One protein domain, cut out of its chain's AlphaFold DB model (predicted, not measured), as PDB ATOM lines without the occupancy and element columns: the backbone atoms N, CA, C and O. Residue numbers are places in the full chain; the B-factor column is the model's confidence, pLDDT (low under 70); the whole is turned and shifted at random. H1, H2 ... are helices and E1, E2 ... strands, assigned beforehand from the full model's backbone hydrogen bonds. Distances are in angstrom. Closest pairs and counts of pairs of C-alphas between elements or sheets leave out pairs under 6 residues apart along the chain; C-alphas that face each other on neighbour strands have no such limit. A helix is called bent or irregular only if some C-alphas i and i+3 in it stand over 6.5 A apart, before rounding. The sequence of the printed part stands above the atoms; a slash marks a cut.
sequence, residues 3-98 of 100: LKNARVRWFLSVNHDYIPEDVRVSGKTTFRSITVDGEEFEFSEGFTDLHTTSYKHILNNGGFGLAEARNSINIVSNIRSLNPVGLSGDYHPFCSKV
ATOM      1  N   LEU A   3      45.268 -17.756  27.430       94.62
ATOM      2  CA  LEU A   3      44.493 -18.910  27.881       94.62
ATOM      3  C   LEU A   3      44.075 -19.748  26.665       94.62
ATOM      4  O   LEU A   3      44.280 -19.330  25.524       94.62
ATOM      5  N   LYS A   4      43.459 -20.914  26.900       96.38
ATOM      6  CA  LYS A   4      43.025 -21.841  25.837       96.38
ATOM      7  C   LYS A   4      42.194 -21.147  24.748       96.38
ATOM      8  O   LYS A   4      42.450 -21.366  23.572       96.38
ATOM      9  N   ASN A   5      41.259 -20.290  25.160       96.06
ATOM     10  CA  ASN A   5      40.288 -19.648  24.269       96.06
ATOM     11  C   ASN A   5      40.347 -18.112  24.299       96.06
ATOM     12  O   ASN A   5      39.504 -17.467  23.694       96.06
ATOM     13  N   ALA A   6      41.293 -17.508  25.026       95.75
ATOM     14  CA  ALA A   6      41.300 -16.060  25.227       95.75
ATOM     15  C   ALA A   6      42.714 -15.493  25.330       95.75
ATOM     16  O   ALA A   6      43.600 -16.076  25.963       95.75
ATOM     17  N   ARG A   7      42.916 -14.301  24.765       95.19
ATOM     18  CA  ARG A   7      44.062 -13.444  25.080       95.19
ATOM     19  C   ARG A   7      43.584 -12.359  26.036       95.19
ATOM     20  O   ARG A   7      42.775 -11.522  25.668       95.19
ATOM     21  N   VAL A   8      44.106 -12.378  27.258       95.81
ATOM     22  CA  VAL A   8      43.696 -11.468  28.332       95.81
ATOM     23  C   VAL A   8      44.796 -10.444  28.578       95.81
ATOM     24  O   VAL A   8      45.924 -10.797  28.954       95.81
ATOM     25  N   ARG A   9      44.447  -9.173  28.379       96.31
ATOM     26  CA  ARG A   9      45.185  -8.012  28.885       96.31
ATOM     27  C   ARG A   9      44.520  -7.618  30.198       96.31
ATOM     28  O   ARG A   9      43.301  -7.514  30.230       96.31
ATOM     29  N   TRP A  10      45.287  -7.445  31.264       96.06
ATOM     30  CA  TRP A  10      44.744  -7.152  32.590       96.06
ATOM     31  C   TRP A  10      45.509  -6.002  33.235       96.06
ATOM     32  O   TRP A  10      46.682  -5.780  32.930       96.06
ATOM     33  N   PHE A  11      44.829  -5.280  34.118       96.69
ATOM     34  CA  PHE A  11      45.388  -4.215  34.937       96.69
ATOM     35  C   PHE A  11      44.735  -4.280  36.314       96.69
ATOM     36  O   PHE A  11      43.522  -4.443  36.418       96.69
ATOM     37  N   LEU A  12      45.547  -4.190  37.364       96.44
ATOM     38  CA  LEU A  12      45.099  -4.207  38.751       96.44
ATOM     39  C   LEU A  12      45.794  -3.067  39.482       96.44
ATOM     40  O   LEU A  12      47.015  -2.944  39.421       96.44
ATOM     41  N   SER A  13      45.014  -2.257  40.186       96.12
ATOM     42  CA  SER A  13      45.529  -1.158  40.983       96.12
ATOM     43  C   SER A  13      44.612  -0.882  42.168       96.12
ATOM     44  O   SER A  13      43.399  -1.033  42.066       96.12
ATOM     45  N   VAL A  14      45.215  -0.440  43.269       95.75
ATOM     46  CA  VAL A  14      44.520   0.173  44.412       95.75
ATOM     47  C   VAL A  14      44.612   1.704  44.396       95.75
ATOM     48  O   VAL A  14      43.977   2.360  45.211       95.75
ATOM     49  N   ASN A  15      45.399   2.284  43.480       95.38
ATOM     50  CA  ASN A  15      45.460   3.730  43.282       95.38
ATOM     51  C   ASN A  15      44.176   4.227  42.593       95.38
ATOM     52  O   ASN A  15      43.874   3.818  41.467       95.38
ATOM     53  N   HIS A  16      43.475   5.123  43.289       93.50
ATOM     54  CA  HIS A  16      42.231   5.772  42.884       93.50
ATOM     55  C   HIS A  16      42.358   6.578  41.580       93.50
ATOM     56  O   HIS A  16      41.398   6.674  40.819       93.50
ATOM     57  N   ASP A  17      43.548   7.092  41.269       93.25
ATOM     58  CA  ASP A  17      43.776   7.924  40.080       93.25
ATOM     59  C   ASP A  17      43.641   7.154  38.760       93.25
ATOM     60  O   ASP A  17      43.482   7.758  37.700       93.25
ATOM     61  N   TYR A  18      43.666   5.817  38.803       94.88
ATOM     62  CA  TYR A  18      43.451   4.989  37.615       94.88
ATOM     63  C   TYR A  18      41.983   4.641  37.351       94.88
ATOM     64  O   TYR A  18      41.694   4.006  36.334       94.88
ATOM     65  N   ILE A  19      41.057   5.047  38.222       94.31
ATOM     66  CA  ILE A  19      39.621   4.932  37.953       94.31
ATOM     67  C   ILE A  19      39.258   5.913  36.819       94.31
ATOM     68  O   ILE A  19      39.695   7.064  36.867       94.31
ATOM     69  N   PRO A  20      38.491   5.490  35.793       93.69
ATOM     70  CA  PRO A  20      38.000   6.388  34.745       93.69
ATOM     71  C   PRO A  20      37.293   7.631  35.304       93.69
ATOM     72  O   PRO A  20      36.613   7.560  36.328       93.69
ATOM     73  N   GLU A  21      37.463   8.780  34.644       93.62
ATOM     74  CA  GLU A  21      36.968  10.065  35.157       93.62
ATOM     75  C   GLU A  21      35.445  10.079  35.321       93.62
ATOM     76  O   GLU A  21      34.936  10.526  36.341       93.62
ATOM     77  N   ASP A  22      34.719   9.531  34.351       93.19
ATOM     78  CA  ASP A  22      33.266   9.373  34.377       93.19
ATOM     79  C   ASP A  22      32.794   8.538  35.579       93.19
ATOM     80  O   ASP A  22      31.838   8.907  36.266       93.19
ATOM     81  N   VAL A  23      33.523   7.467  35.904       92.75
ATOM     82  CA  VAL A  23      33.250   6.620  37.073       92.75
ATOM     83  C   VAL A  23      33.532   7.379  38.372       92.75
ATOM     84  O   VAL A  23      32.710   7.355  39.289       92.75
ATOM     85  N   ARG A  24      34.640   8.122  38.448       92.62
ATOM     86  CA  ARG A  24      34.961   8.968  39.607       92.62
ATOM     87  C   ARG A  24      33.932  10.072  39.839       92.62
ATOM     88  O   ARG A  24      33.508  10.274  40.975       92.62
ATOM     89  N   VAL A  25      33.521  10.774  38.782       93.81
ATOM     90  CA  VAL A  25      32.522  11.854  38.850       93.81
ATOM     91  C   VAL A  25      31.166  11.319  39.315       93.81
ATOM     92  O   VAL A  25      30.437  12.027  40.006       93.81
ATOM     93  N   SER A  26      30.854  10.049  39.032       91.81
ATOM     94  CA  SER A  26      29.662   9.374  39.566       91.81
ATOM     95  C   SER A  26      29.738   9.034  41.068       91.81
ATOM     96  O   SER A  26      28.766   8.543  41.636       91.81
ATOM     97  N   GLY A  27      30.877   9.291  41.724       92.00
ATOM     98  CA  GLY A  27      31.104   9.033  43.149       92.00
ATOM     99  C   GLY A  27      31.546   7.602  43.476       92.00
ATOM    100  O   GLY A  27      31.718   7.268  44.650       92.00
ATOM    101  N   LYS A  28      31.753   6.747  42.468       89.75
ATOM    102  CA  LYS A  28      32.241   5.376  42.660       89.75
ATOM    103  C   LYS A  28      33.729   5.380  43.019       89.75
ATOM    104  O   LYS A  28      34.546   6.024  42.369       89.75
ATOM    105  N   THR A  29      34.090   4.587  44.026       92.31
ATOM    106  CA  THR A  29      35.476   4.427  44.512       92.31
ATOM    107  C   THR A  29      36.162   3.165  43.990       92.31
ATOM    108  O   THR A  29      37.313   2.893  44.326       92.31
ATOM    109  N   THR A  30      35.463   2.369  43.177       93.25
ATOM    110  CA  THR A  30      35.995   1.152  42.555       93.25
ATOM    111  C   THR A  30      35.566   1.078  41.096       93.25
ATOM    112  O   THR A  30      34.501   1.576  40.740       93.25
ATOM    113  N   PHE A  31      36.407   0.456  40.269       94.19
ATOM    114  CA  PHE A  31      36.108   0.155  38.875       94.19
ATOM    115  C   PHE A  31      36.533  -1.279  38.567       94.19
ATOM    116  O   PHE A  31      37.716  -1.622  38.645       94.19
ATOM    117  N   ARG A  32      35.553  -2.126  38.255       94.50
ATOM    118  CA  ARG A  32      35.739  -3.528  37.878       94.50
ATOM    119  C   ARG A  32      35.048  -3.767  36.546       94.50
ATOM    120  O   ARG A  32      33.825  -3.776  36.488       94.50
ATOM    121  N   SER A  33      35.835  -3.969  35.498       94.69
ATOM    122  CA  SER A  33      35.333  -4.200  34.146       94.69
ATOM    123  C   SER A  33      36.032  -5.395  33.506       94.69
ATOM    124  O   SER A  33      37.242  -5.594  33.669       94.69
ATOM    125  N   ILE A  34      35.251  -6.209  32.798       95.62
ATOM    126  CA  ILE A  34      35.729  -7.239  31.879       95.62
ATOM    127  C   ILE A  34      35.081  -6.962  30.523       95.62
ATOM    128  O   ILE A  34      33.860  -6.945  30.413       95.62
ATOM    129  N   THR A  35      35.897  -6.799  29.484       95.81
ATOM    130  CA  THR A  35      35.420  -6.685  28.100       95.81
ATOM    131  C   THR A  35      35.692  -7.984  27.345       95.81
ATOM    132  O   THR A  35      36.838  -8.447  27.314       95.81
ATOM    133  N   VAL A  36      34.668  -8.559  26.716       95.44
ATOM    134  CA  VAL A  36      34.762  -9.774  25.885       95.44
ATOM    135  C   VAL A  36      34.078  -9.493  24.555       95.44
ATOM    136  O   VAL A  36      32.973  -8.976  24.537       95.44
ATOM    137  N   ASP A  37      34.756  -9.775  23.441       94.12
ATOM    138  CA  ASP A  37      34.221  -9.583  22.082       94.12
ATOM    139  C   ASP A  37      33.643  -8.179  21.799       94.12
ATOM    140  O   ASP A  37      32.770  -7.996  20.959       94.12
ATOM    141  N   GLY A  38      34.187  -7.161  22.477       90.94
ATOM    142  CA  GLY A  38      33.762  -5.763  22.355       90.94
ATOM    143  C   GLY A  38      32.631  -5.358  23.301       90.94
ATOM    144  O   GLY A  38      32.347  -4.168  23.410       90.94
ATOM    145  N   GLU A  39      32.040  -6.304  24.027       94.19
ATOM    146  CA  GLU A  39      31.000  -6.044  25.018       94.19
ATOM    147  C   GLU A  39      31.607  -5.883  26.411       94.19
ATOM    148  O   GLU A  39      32.412  -6.704  26.862       94.19
ATOM    149  N   GLU A  40      31.240  -4.797  27.091       92.62
ATOM    150  CA  GLU A  40      31.702  -4.498  28.441       92.62
ATOM    151  C   GLU A  40      30.731  -5.024  29.498       92.62
ATOM    152  O   GLU A  40      29.527  -4.777  29.451       92.62
ATOM    153  N   PHE A  41      31.293  -5.703  30.497       90.56
ATOM    154  CA  PHE A  41      30.610  -6.101  31.714       90.56
ATOM    155  C   PHE A  41      31.258  -5.405  32.918       90.56
ATOM    156  O   PHE A  41      32.362  -5.761  33.343       90.56
ATOM    157  N   GLU A  42      30.564  -4.403  33.458       87.19
ATOM    158  CA  GLU A  42      30.953  -3.632  34.645       87.19
ATOM    159  C   GLU A  42      30.311  -4.257  35.894       87.19
ATOM    160  O   GLU A  42      29.100  -4.459  35.945       87.19
ATOM    161  N   PHE A  43      31.122  -4.597  36.898       86.25
ATOM    162  CA  PHE A  43      30.686  -5.300  38.111       86.25
ATOM    163  C   PHE A  43      31.303  -4.694  39.377       86.25
ATOM    164  O   PHE A  43      31.842  -5.366  40.257       86.25
ATOM    165  N   SER A  44      31.266  -3.377  39.512       81.31
ATOM    166  CA  SER A  44      31.679  -2.702  40.748       81.31
ATOM    167  C   SER A  44      30.632  -2.848  41.851       81.31
ATOM    168  O   SER A  44      30.969  -2.705  43.023       81.31
ATOM    169  N   GLU A  45      29.408  -3.247  41.522       77.88
ATOM    170  CA  GLU A  45      28.309  -3.465  42.469       77.88
ATOM    171  C   GLU A  45      27.857  -4.942  42.481       77.88
ATOM    172  O   GLU A  45      28.285  -5.738  41.646       77.88
ATOM    173  N   GLY A  46      27.031  -5.344  43.457       72.50
ATOM    174  CA  GLY A  46      26.428  -6.693  43.490       72.50
ATOM    175  C   GLY A  46      27.224  -7.799  44.204       72.50
ATOM    176  O   GLY A  46      26.927  -8.979  44.038       72.50
ATOM    177  N   PHE A  47      28.217  -7.449  45.031       74.19
ATOM    178  CA  PHE A  47      29.059  -8.417  45.765       74.19
ATOM    179  C   PHE A  47      28.545  -8.805  47.162       74.19
ATOM    180  O   PHE A  47      29.196  -9.585  47.859       74.19
ATOM    181  N   THR A  48      27.401  -8.276  47.593       76.38
ATOM    182  CA  THR A  48      26.943  -8.338  48.994       76.38
ATOM    183  C   THR A  48      26.603  -9.749  49.474       76.38
ATOM    184  O   THR A  48      26.858 -10.064  50.632       76.38
ATOM    185  N   ASP A  49      26.133 -10.631  48.586       87.00
ATOM    186  CA  ASP A  49      25.567 -11.933  48.981       87.00
ATOM    187  C   ASP A  49      26.311 -13.153  48.419       87.00
ATOM    188  O   ASP A  49      25.939 -14.303  48.675       87.00
ATOM    189  N   LEU A  50      27.407 -12.933  47.685       92.50
ATOM    190  CA  LEU A  50      28.167 -14.020  47.059       92.50
ATOM    191  C   LEU A  50      28.788 -14.976  48.086       92.50
ATOM    192  O   LEU A  50      28.930 -16.168  47.806       92.50
ATOM    193  N   HIS A  51      29.097 -14.493  49.292       94.25
ATOM    194  CA  HIS A  51      29.565 -15.343  50.387       94.25
ATOM    195  C   HIS A  51      28.470 -16.318  50.830       94.25
ATOM    196  O   HIS A  51      28.705 -17.524  50.851       94.25
ATOM    197  N   THR A  52      27.255 -15.830  51.097       95.06
ATOM    198  CA  THR A  52      26.104 -16.671  51.466       95.06
ATOM    199  C   THR A  52      25.830 -17.737  50.406       95.06
ATOM    200  O   THR A  52      25.646 -18.911  50.736       95.06
ATOM    201  N   THR A  53      25.858 -17.358  49.128       94.25
ATOM    202  CA  THR A  53      25.714 -18.300  48.008       94.25
ATOM    203  C   THR A  53      26.842 -19.332  47.981       94.25
ATOM    204  O   THR A  53      26.576 -20.523  47.822       94.25
ATOM    205  N   SER A  54      28.087 -18.910  48.217       95.50
ATOM    206  CA  SER A  54      29.241 -19.815  48.281       95.50
ATOM    207  C   SER A  54      29.103 -20.841  49.409       95.50
ATOM    208  O   SER A  54      29.321 -22.028  49.178       95.50
ATOM    209  N   TYR A  55      28.665 -20.426  50.602       96.81
ATOM    210  CA  TYR A  55      28.413 -21.348  51.718       96.81
ATOM    211  C   TYR A  55      27.306 -22.355  51.402       96.81
ATOM    212  O   TYR A  55      27.495 -23.549  51.624       96.81
ATOM    213  N   LYS A  56      26.180 -21.907  50.829       97.25
ATOM    214  CA  LYS A  56      25.114 -22.817  50.370       97.25
ATOM    215  C   LYS A  56      25.655 -23.848  49.375       97.25
ATOM    216  O   LYS A  56      25.303 -25.020  49.458       97.25
ATOM    217  N   HIS A  57      26.528 -23.425  48.465       97.31
ATOM    218  CA  HIS A  57      27.140 -24.310  47.480       97.31
ATOM    219  C   HIS A  57      28.078 -25.340  48.126       97.31
ATOM    220  O   HIS A  57      27.992 -26.526  47.818       97.31
ATOM    221  N   ILE A  58      28.917 -24.912  49.075       97.88
ATOM    222  CA  ILE A  58      29.806 -25.797  49.844       97.88
ATOM    223  C   ILE A  58      28.998 -26.851  50.609       97.88
ATOM    224  O   ILE A  58      29.292 -28.038  50.499       97.88
ATOM    225  N   LEU A  59      27.956 -26.432  51.335       98.00
ATOM    226  CA  LEU A  59      27.118 -27.333  52.137       98.00
ATOM    227  C   LEU A  59      26.333 -28.344  51.286       98.00
ATOM    228  O   LEU A  59      26.014 -29.426  51.767       98.00
ATOM    229  N   ASN A  60      26.077 -28.024  50.015       97.81
ATOM    230  CA  ASN A  60      25.441 -28.918  49.047       97.81
ATOM    231  C   ASN A  60      26.452 -29.749  48.227       97.81
ATOM    232  O   ASN A  60      26.100 -30.253  47.164       97.81
ATOM    233  N   ASN A  61      27.701 -29.891  48.691       96.00
ATOM    234  CA  ASN A  61      28.793 -30.605  48.007       96.00
ATOM    235  C   ASN A  61      29.174 -30.047  46.619       96.00
ATOM    236  O   ASN A  61      29.805 -30.742  45.827       96.00
ATOM    237  N   GLY A  62      28.821 -28.794  46.320       96.25
ATOM    238  CA  GLY A  62      29.218 -28.101  45.089       96.25
ATOM    239  C   GLY A  62      30.472 -27.231  45.238       96.25
ATOM    240  O   GLY A  62      30.957 -26.680  44.257       96.25
ATOM    241  N   GLY A  63      30.999 -27.053  46.452       95.69
ATOM    242  CA  GLY A  63      32.099 -26.120  46.730       95.69
ATOM    243  C   GLY A  63      33.331 -26.280  45.823       95.69
ATOM    244  O   GLY A  63      33.657 -27.375  45.378       95.69
ATOM    245  N   PHE A  64      34.048 -25.180  45.582       97.31
ATOM    246  CA  PHE A  64      35.302 -25.203  44.823       97.31
ATOM    247  C   PHE A  64      36.437 -25.765  45.689       97.31
ATOM    248  O   PHE A  64      36.765 -25.195  46.732       97.31
ATOM    249  N   GLY A  65      37.030 -26.878  45.264       95.94
ATOM    250  CA  GLY A  65      38.105 -27.558  45.971       95.94
ATOM    251  C   GLY A  65      39.497 -27.177  45.469       95.94
ATOM    252  O   GLY A  65      39.723 -26.189  44.765       95.94
ATOM    253  N   LEU A  66      40.478 -28.004  45.843       97.38
ATOM    254  CA  LEU A  66      41.879 -27.792  45.471       97.38
ATOM    255  C   LEU A  66      42.105 -27.844  43.958       97.38
ATOM    256  O   LEU A  66      42.981 -27.144  43.455       97.38
ATOM    257  N   ALA A  67      41.367 -28.690  43.237       97.06
ATOM    258  CA  ALA A  67      41.522 -28.840  41.795       97.06
ATOM    259  C   ALA A  67      41.083 -27.565  41.058       97.06
ATOM    260  O   ALA A  67      41.813 -27.076  40.195       97.06
ATOM    261  N   GLU A  68      39.955 -26.984  41.466       96.81
ATOM    262  CA  GLU A  68      39.395 -25.761  40.890       96.81
ATOM    263  C   GLU A  68      40.287 -24.542  41.179       96.81
ATOM    264  O   GLU A  68      40.538 -23.728  40.289       96.81
ATOM    265  N   ALA A  69      40.839 -24.441  42.394       97.12
ATOM    266  CA  ALA A  69      41.699 -23.323  42.797       97.12
ATOM    267  C   ALA A  69      43.135 -23.392  42.238       97.12
ATOM    268  O   ALA A  69      43.817 -22.371  42.131       97.12
ATOM    269  N   ARG A  70      43.634 -24.581  41.872       97.75
ATOM    270  CA  ARG A  70      45.053 -24.790  41.521       97.75
ATOM    271  C   ARG A  70      45.541 -23.892  40.384       97.75
ATOM    272  O   ARG A  70      46.656 -23.375  40.445       97.75
ATOM    273  N   ASN A  71      44.721 -23.695  39.352       96.44
ATOM    274  CA  ASN A  71      45.126 -22.924  38.176       96.44
ATOM    275  C   ASN A  71      45.357 -21.443  38.501       96.44
ATOM    276  O   ASN A  71      46.363 -20.884  38.065       96.44
ATOM    277  N   SER A  72      44.482 -20.815  39.294       96.56
ATOM    278  CA  SER A  72      44.651 -19.408  39.677       96.56
ATOM    279  C   SER A  72      45.874 -19.219  40.572       96.56
ATOM    280  O   SER A  72      46.652 -18.293  40.339       96.56
ATOM    281  N   ILE A  73      46.111 -20.144  41.511       97.62
ATOM    282  CA  ILE A  73      47.300 -20.153  42.377       97.62
ATOM    283  C   ILE A  73      48.583 -20.225  41.540       97.62
ATOM    284  O   ILE A  73      49.499 -19.426  41.740       97.62
ATOM    285  N   ASN A  74      48.643 -21.139  40.570       97.44
ATOM    286  CA  ASN A  74      49.801 -21.272  39.688       97.44
ATOM    287  C   ASN A  74      50.035 -20.001  38.859       97.44
ATOM    288  O   ASN A  74      51.173 -19.549  38.743       97.44
ATOM    289  N   ILE A  75      48.969 -19.397  38.322       97.12
ATOM    290  CA  ILE A  75      49.061 -18.151  37.548       97.12
ATOM    291  C   ILE A  75      49.663 -17.031  38.400       97.12
ATOM    292  O   ILE A  75      50.644 -16.419  37.978       97.12
ATOM    293  N   VAL A  76      49.132 -16.775  39.601       97.19
ATOM    294  CA  VAL A  76      49.643 -15.681  40.450       97.19
ATOM    295  C   VAL A  76      51.039 -15.971  41.002       97.19
ATOM    296  O   VAL A  76      51.832 -15.045  41.162       97.19
ATOM    297  N   SER A  77      51.366 -17.243  41.254       97.88
ATOM    298  CA  SER A  77      52.714 -17.655  41.657       97.88
ATOM    299  C   SER A  77      53.733 -17.363  40.554       97.88
ATOM    300  O   SER A  77      54.769 -16.764  40.827       97.88
ATOM    301  N   ASN A  78      53.400 -17.696  39.302       96.94
ATOM    302  CA  ASN A  78      54.241 -17.398  38.146       96.94
ATOM    303  C   ASN A  78      54.371 -15.889  37.911       96.94
ATOM    304  O   ASN A  78      55.471 -15.405  37.685       96.94
ATOM    305  N   ILE A  79      53.276 -15.122  37.996       96.19
ATOM    306  CA  ILE A  79      53.326 -13.656  37.837       96.19
ATOM    307  C   ILE A  79      54.297 -13.028  38.843       96.19
ATOM    308  O   ILE A  79      55.052 -12.134  38.476       96.19
ATOM    309  N   ARG A  80      54.318 -13.520  40.087       97.56
ATOM    310  CA  ARG A  80      55.186 -13.001  41.152       97.56
ATOM    311  C   ARG A  80      56.682 -13.171  40.866       97.56
ATOM    312  O   ARG A  80      57.472 -12.384  41.372       97.56
ATOM    313  N   SER A  81      57.072 -14.197  40.113       96.25
ATOM    314  CA  SER A  81      58.476 -14.519  39.825       96.25
ATOM    315  C   SER A  81      58.951 -14.060  38.443       96.25
ATOM    316  O   SER A  81      60.127 -14.224  38.122       96.25
ATOM    317  N   LEU A  82      58.068 -13.491  37.618       95.12
ATOM    318  CA  LEU A  82      58.426 -12.994  36.293       95.12
ATOM    319  C   LEU A  82      59.120 -11.631  36.370       95.12
ATOM    320  O   LEU A  82      58.662 -10.717  37.052       95.12
ATOM    321  N   ASN A  83      60.182 -11.473  35.581       95.69
ATOM    322  CA  ASN A  83      60.813 -10.176  35.380       95.69
ATOM    323  C   ASN A  83      59.957  -9.319  34.431       95.69
ATOM    324  O   ASN A  83      59.582  -9.798  33.354       95.69
ATOM    325  N   PRO A  84      59.647  -8.061  34.790       93.31
ATOM    326  CA  PRO A  84      58.906  -7.170  33.912       93.31
ATOM    327  C   PRO A  84      59.753  -6.800  32.690       93.31
ATOM    328  O   PRO A  84      60.929  -6.470  32.807       93.31
ATOM    329  N   VAL A  85      59.130  -6.818  31.511       92.56
ATOM    330  CA  VAL A  85      59.777  -6.476  30.229       92.56
ATOM    331  C   VAL A  85      59.495  -5.035  29.780       92.56
ATOM    332  O   VAL A  85      59.892  -4.640  28.688       92.56
ATOM    333  N   GLY A  86      58.789  -4.253  30.602       91.56
ATOM    334  CA  GLY A  86      58.266  -2.936  30.232       91.56
ATOM    335  C   GLY A  86      57.037  -3.007  29.314       91.56
ATOM    336  O   GLY A  86      56.429  -4.067  29.144       91.56
ATOM    337  N   LEU A  87      56.646  -1.864  28.736       91.56
ATOM    338  CA  LEU A  87      55.566  -1.809  27.746       91.56
ATOM    339  C   LEU A  87      56.059  -2.373  26.413       91.56
ATOM    340  O   LEU A  87      56.726  -1.688  25.642       91.56
ATOM    341  N   SER A  88      55.724  -3.632  26.149       90.69
ATOM    342  CA  SER A  88      56.058  -4.311  24.900       90.69
ATOM    343  C   SER A  88      54.878  -5.147  24.413       90.69
ATOM    344  O   SER A  88      54.244  -5.860  25.195       90.69
ATOM    345  N   GLY A  89      54.576  -5.054  23.117       89.19
ATOM    346  CA  GLY A  89      53.479  -5.782  22.475       89.19
ATOM    347  C   GLY A  89      52.089  -5.403  23.000       89.19
ATOM    348  O   GLY A  89      51.796  -4.237  23.246       89.19
ATOM    349  N   ASP A  90      51.224  -6.407  23.168       88.88
ATOM    350  CA  ASP A  90      49.814  -6.242  23.549       88.88
ATOM    351  C   ASP A  90      49.633  -6.010  25.064       88.88
ATOM    352  O   ASP A  90      49.114  -6.871  25.787       88.88
ATOM    353  N   TYR A  91      50.052  -4.847  25.568       94.00
ATOM    354  CA  TYR A  91      49.835  -4.446  26.962       94.00
ATOM    355  C   TYR A  91      48.421  -3.880  27.196       94.00
ATOM    356  O   TYR A  91      47.715  -3.475  26.269       94.00
ATOM    357  N   HIS A  92      47.968  -3.882  28.453       95.88
ATOM    358  CA  HIS A  92      46.665  -3.315  28.808       95.88
ATOM    359  C   HIS A  92      46.687  -1.782  28.670       95.88
ATOM    360  O   HIS A  92      47.626  -1.174  29.176       95.88
ATOM    361  N   PRO A  93      45.664  -1.122  28.085       93.94
ATOM    362  CA  PRO A  93      45.688   0.323  27.829       93.94
ATOM    363  C   PRO A  93      46.043   1.192  29.042       93.94
ATOM    364  O   PRO A  93      46.687   2.218  28.900       93.94
ATOM    365  N   PHE A  94      45.675   0.775  30.255       95.25
ATOM    366  CA  PHE A  94      45.991   1.541  31.467       95.25
ATOM    367  C   PHE A  94      47.474   1.517  31.847       95.25
ATOM    368  O   PHE A  94      47.915   2.402  32.570       95.25
ATOM    369  N   CYS A  95      48.274   0.573  31.343       94.62
ATOM    370  CA  CYS A  95      49.703   0.545  31.644       94.62
ATOM    371  C   CYS A  95      50.440   1.781  31.094       94.62
ATOM    372  O   CYS A  95      51.429   2.190  31.691       94.62
ATOM    373  N   SER A  96      49.953   2.425  30.021       92.56
ATOM    374  CA  SER A  96      50.548   3.681  29.531       92.56
ATOM    375  C   SER A  96      50.279   4.878  30.443       92.56
ATOM    376  O   SER A  96      51.019   5.851  30.378       92.56
ATOM    377  N   LYS A  97      49.269   4.805  31.321       90.12
ATOM    378  CA  LYS A  97      48.982   5.848  32.318       90.12
ATOM    379  C   LYS A  97      49.944   5.816  33.508       90.12
ATOM    380  O   LYS A  97      49.962   6.755  34.291       90.12
ATOM    381  N   VAL A  98      50.691   4.723  33.668       88.50
ATOM    382  CA  VAL A  98      51.634   4.523  34.780       88.50
ATOM    383  C   VAL A  98      52.994   5.156  34.480       88.50
ATOM    384  O   VAL A  98      53.782   5.369  35.394       88.50
TER     385      VAL A  98
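What this domain is: This is residues 3 to 98 of the 100 residues of the protein "Putative UDP-N-acetyl-2-amino-2-deoxy-D-glucuronate oxidase WbpB" of Sulfurovum sp. enrichment culture clone C5 (UniProt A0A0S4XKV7). The domain is a wide open loop around a hollow middle: a strand hairpin, E1 and E2, leads out to helix H2, the chain turns, and the longer helix H3 runs back toward short helix H4. Residues 3 to 20, with no named element, make a long stretch on the same side of the loop as the hairpin, their C-alphas 7 to 18 A from the mean of all C-alphas, and short helix H1 follows them at one corner. H3 stands free, as do residues 50 to 53 and 56 to 59 of H2, on the side of the loop away from H1, and no helix touches another. The printed part has 96 residues, with four named helices and two named strands in the order H1, E1, E2, H2, H3, H4; the sheet E1 - E2 is antiparallel, and the class is mostly helix, though under half of the residues are in named elements. The whole is loose, with a radius of gyration of the C-alphas of 16.9 A, and spans 45 by 36 by 26 A.

How they stand to each other: After residues 3 to 20 comes H1, residues 21 to 25, which is apart from H4, residues 93 to 98. E1, residues 33 to 36, and E2, residues 39 to 42, form a hairpin and are antiparallel, with 160 degrees between their directions. The C-alphas of Thr 35 and Glu 40 face each other at 4.3 A. N 34 and O 41 are within hydrogen-bond range at 3.0 A, as are N 41 and O 34 at 2.9 A. H2, residues 50 to 59, is apart from E1, and H3, residues 66 to 81, is apart from E1 and E2. H2 and H3 are apart, and so are H3 and H4. Every O i to N i+4 pair is within hydrogen-bond range in H1 and H2; the count is 9 of 12 in H3 and 0 of 2 in H4, where 3 of 3 O i to N i+3 pairs are within range.

Where its parts are: H1 begins at C-alpha 21, (36.968, 10.065, 35.157), and is 6.1 A long. E1 measures 10.0 A and E2 9.9 A. H2 is 14.3 A long from C-alpha 50, (28.167, -14.020, 47.059), to C-alpha 59. H3 is 22.0 A long, has a kink of 26 degrees near residue 73, and is only just irregular: C-alphas 68 and 71 are 6.9 A apart. H4, 10.1 A long, ends at C-alpha 98, (51.634, 4.523, 34.780); it is neither bent nor irregular, but only just: C-alphas 93 and 96 are 6.1 A apart.

The domain as a whole: The two C-alphas farthest apart, those of Asn 60 and Ser 88, are 46.1 A from each other. The printed part has no cut. The link E1 to E2 is tight, and the link H3 to H4, 11 residues, is long. The mean pLDDT of the printed part is 93.6, and no printed residue is under 70.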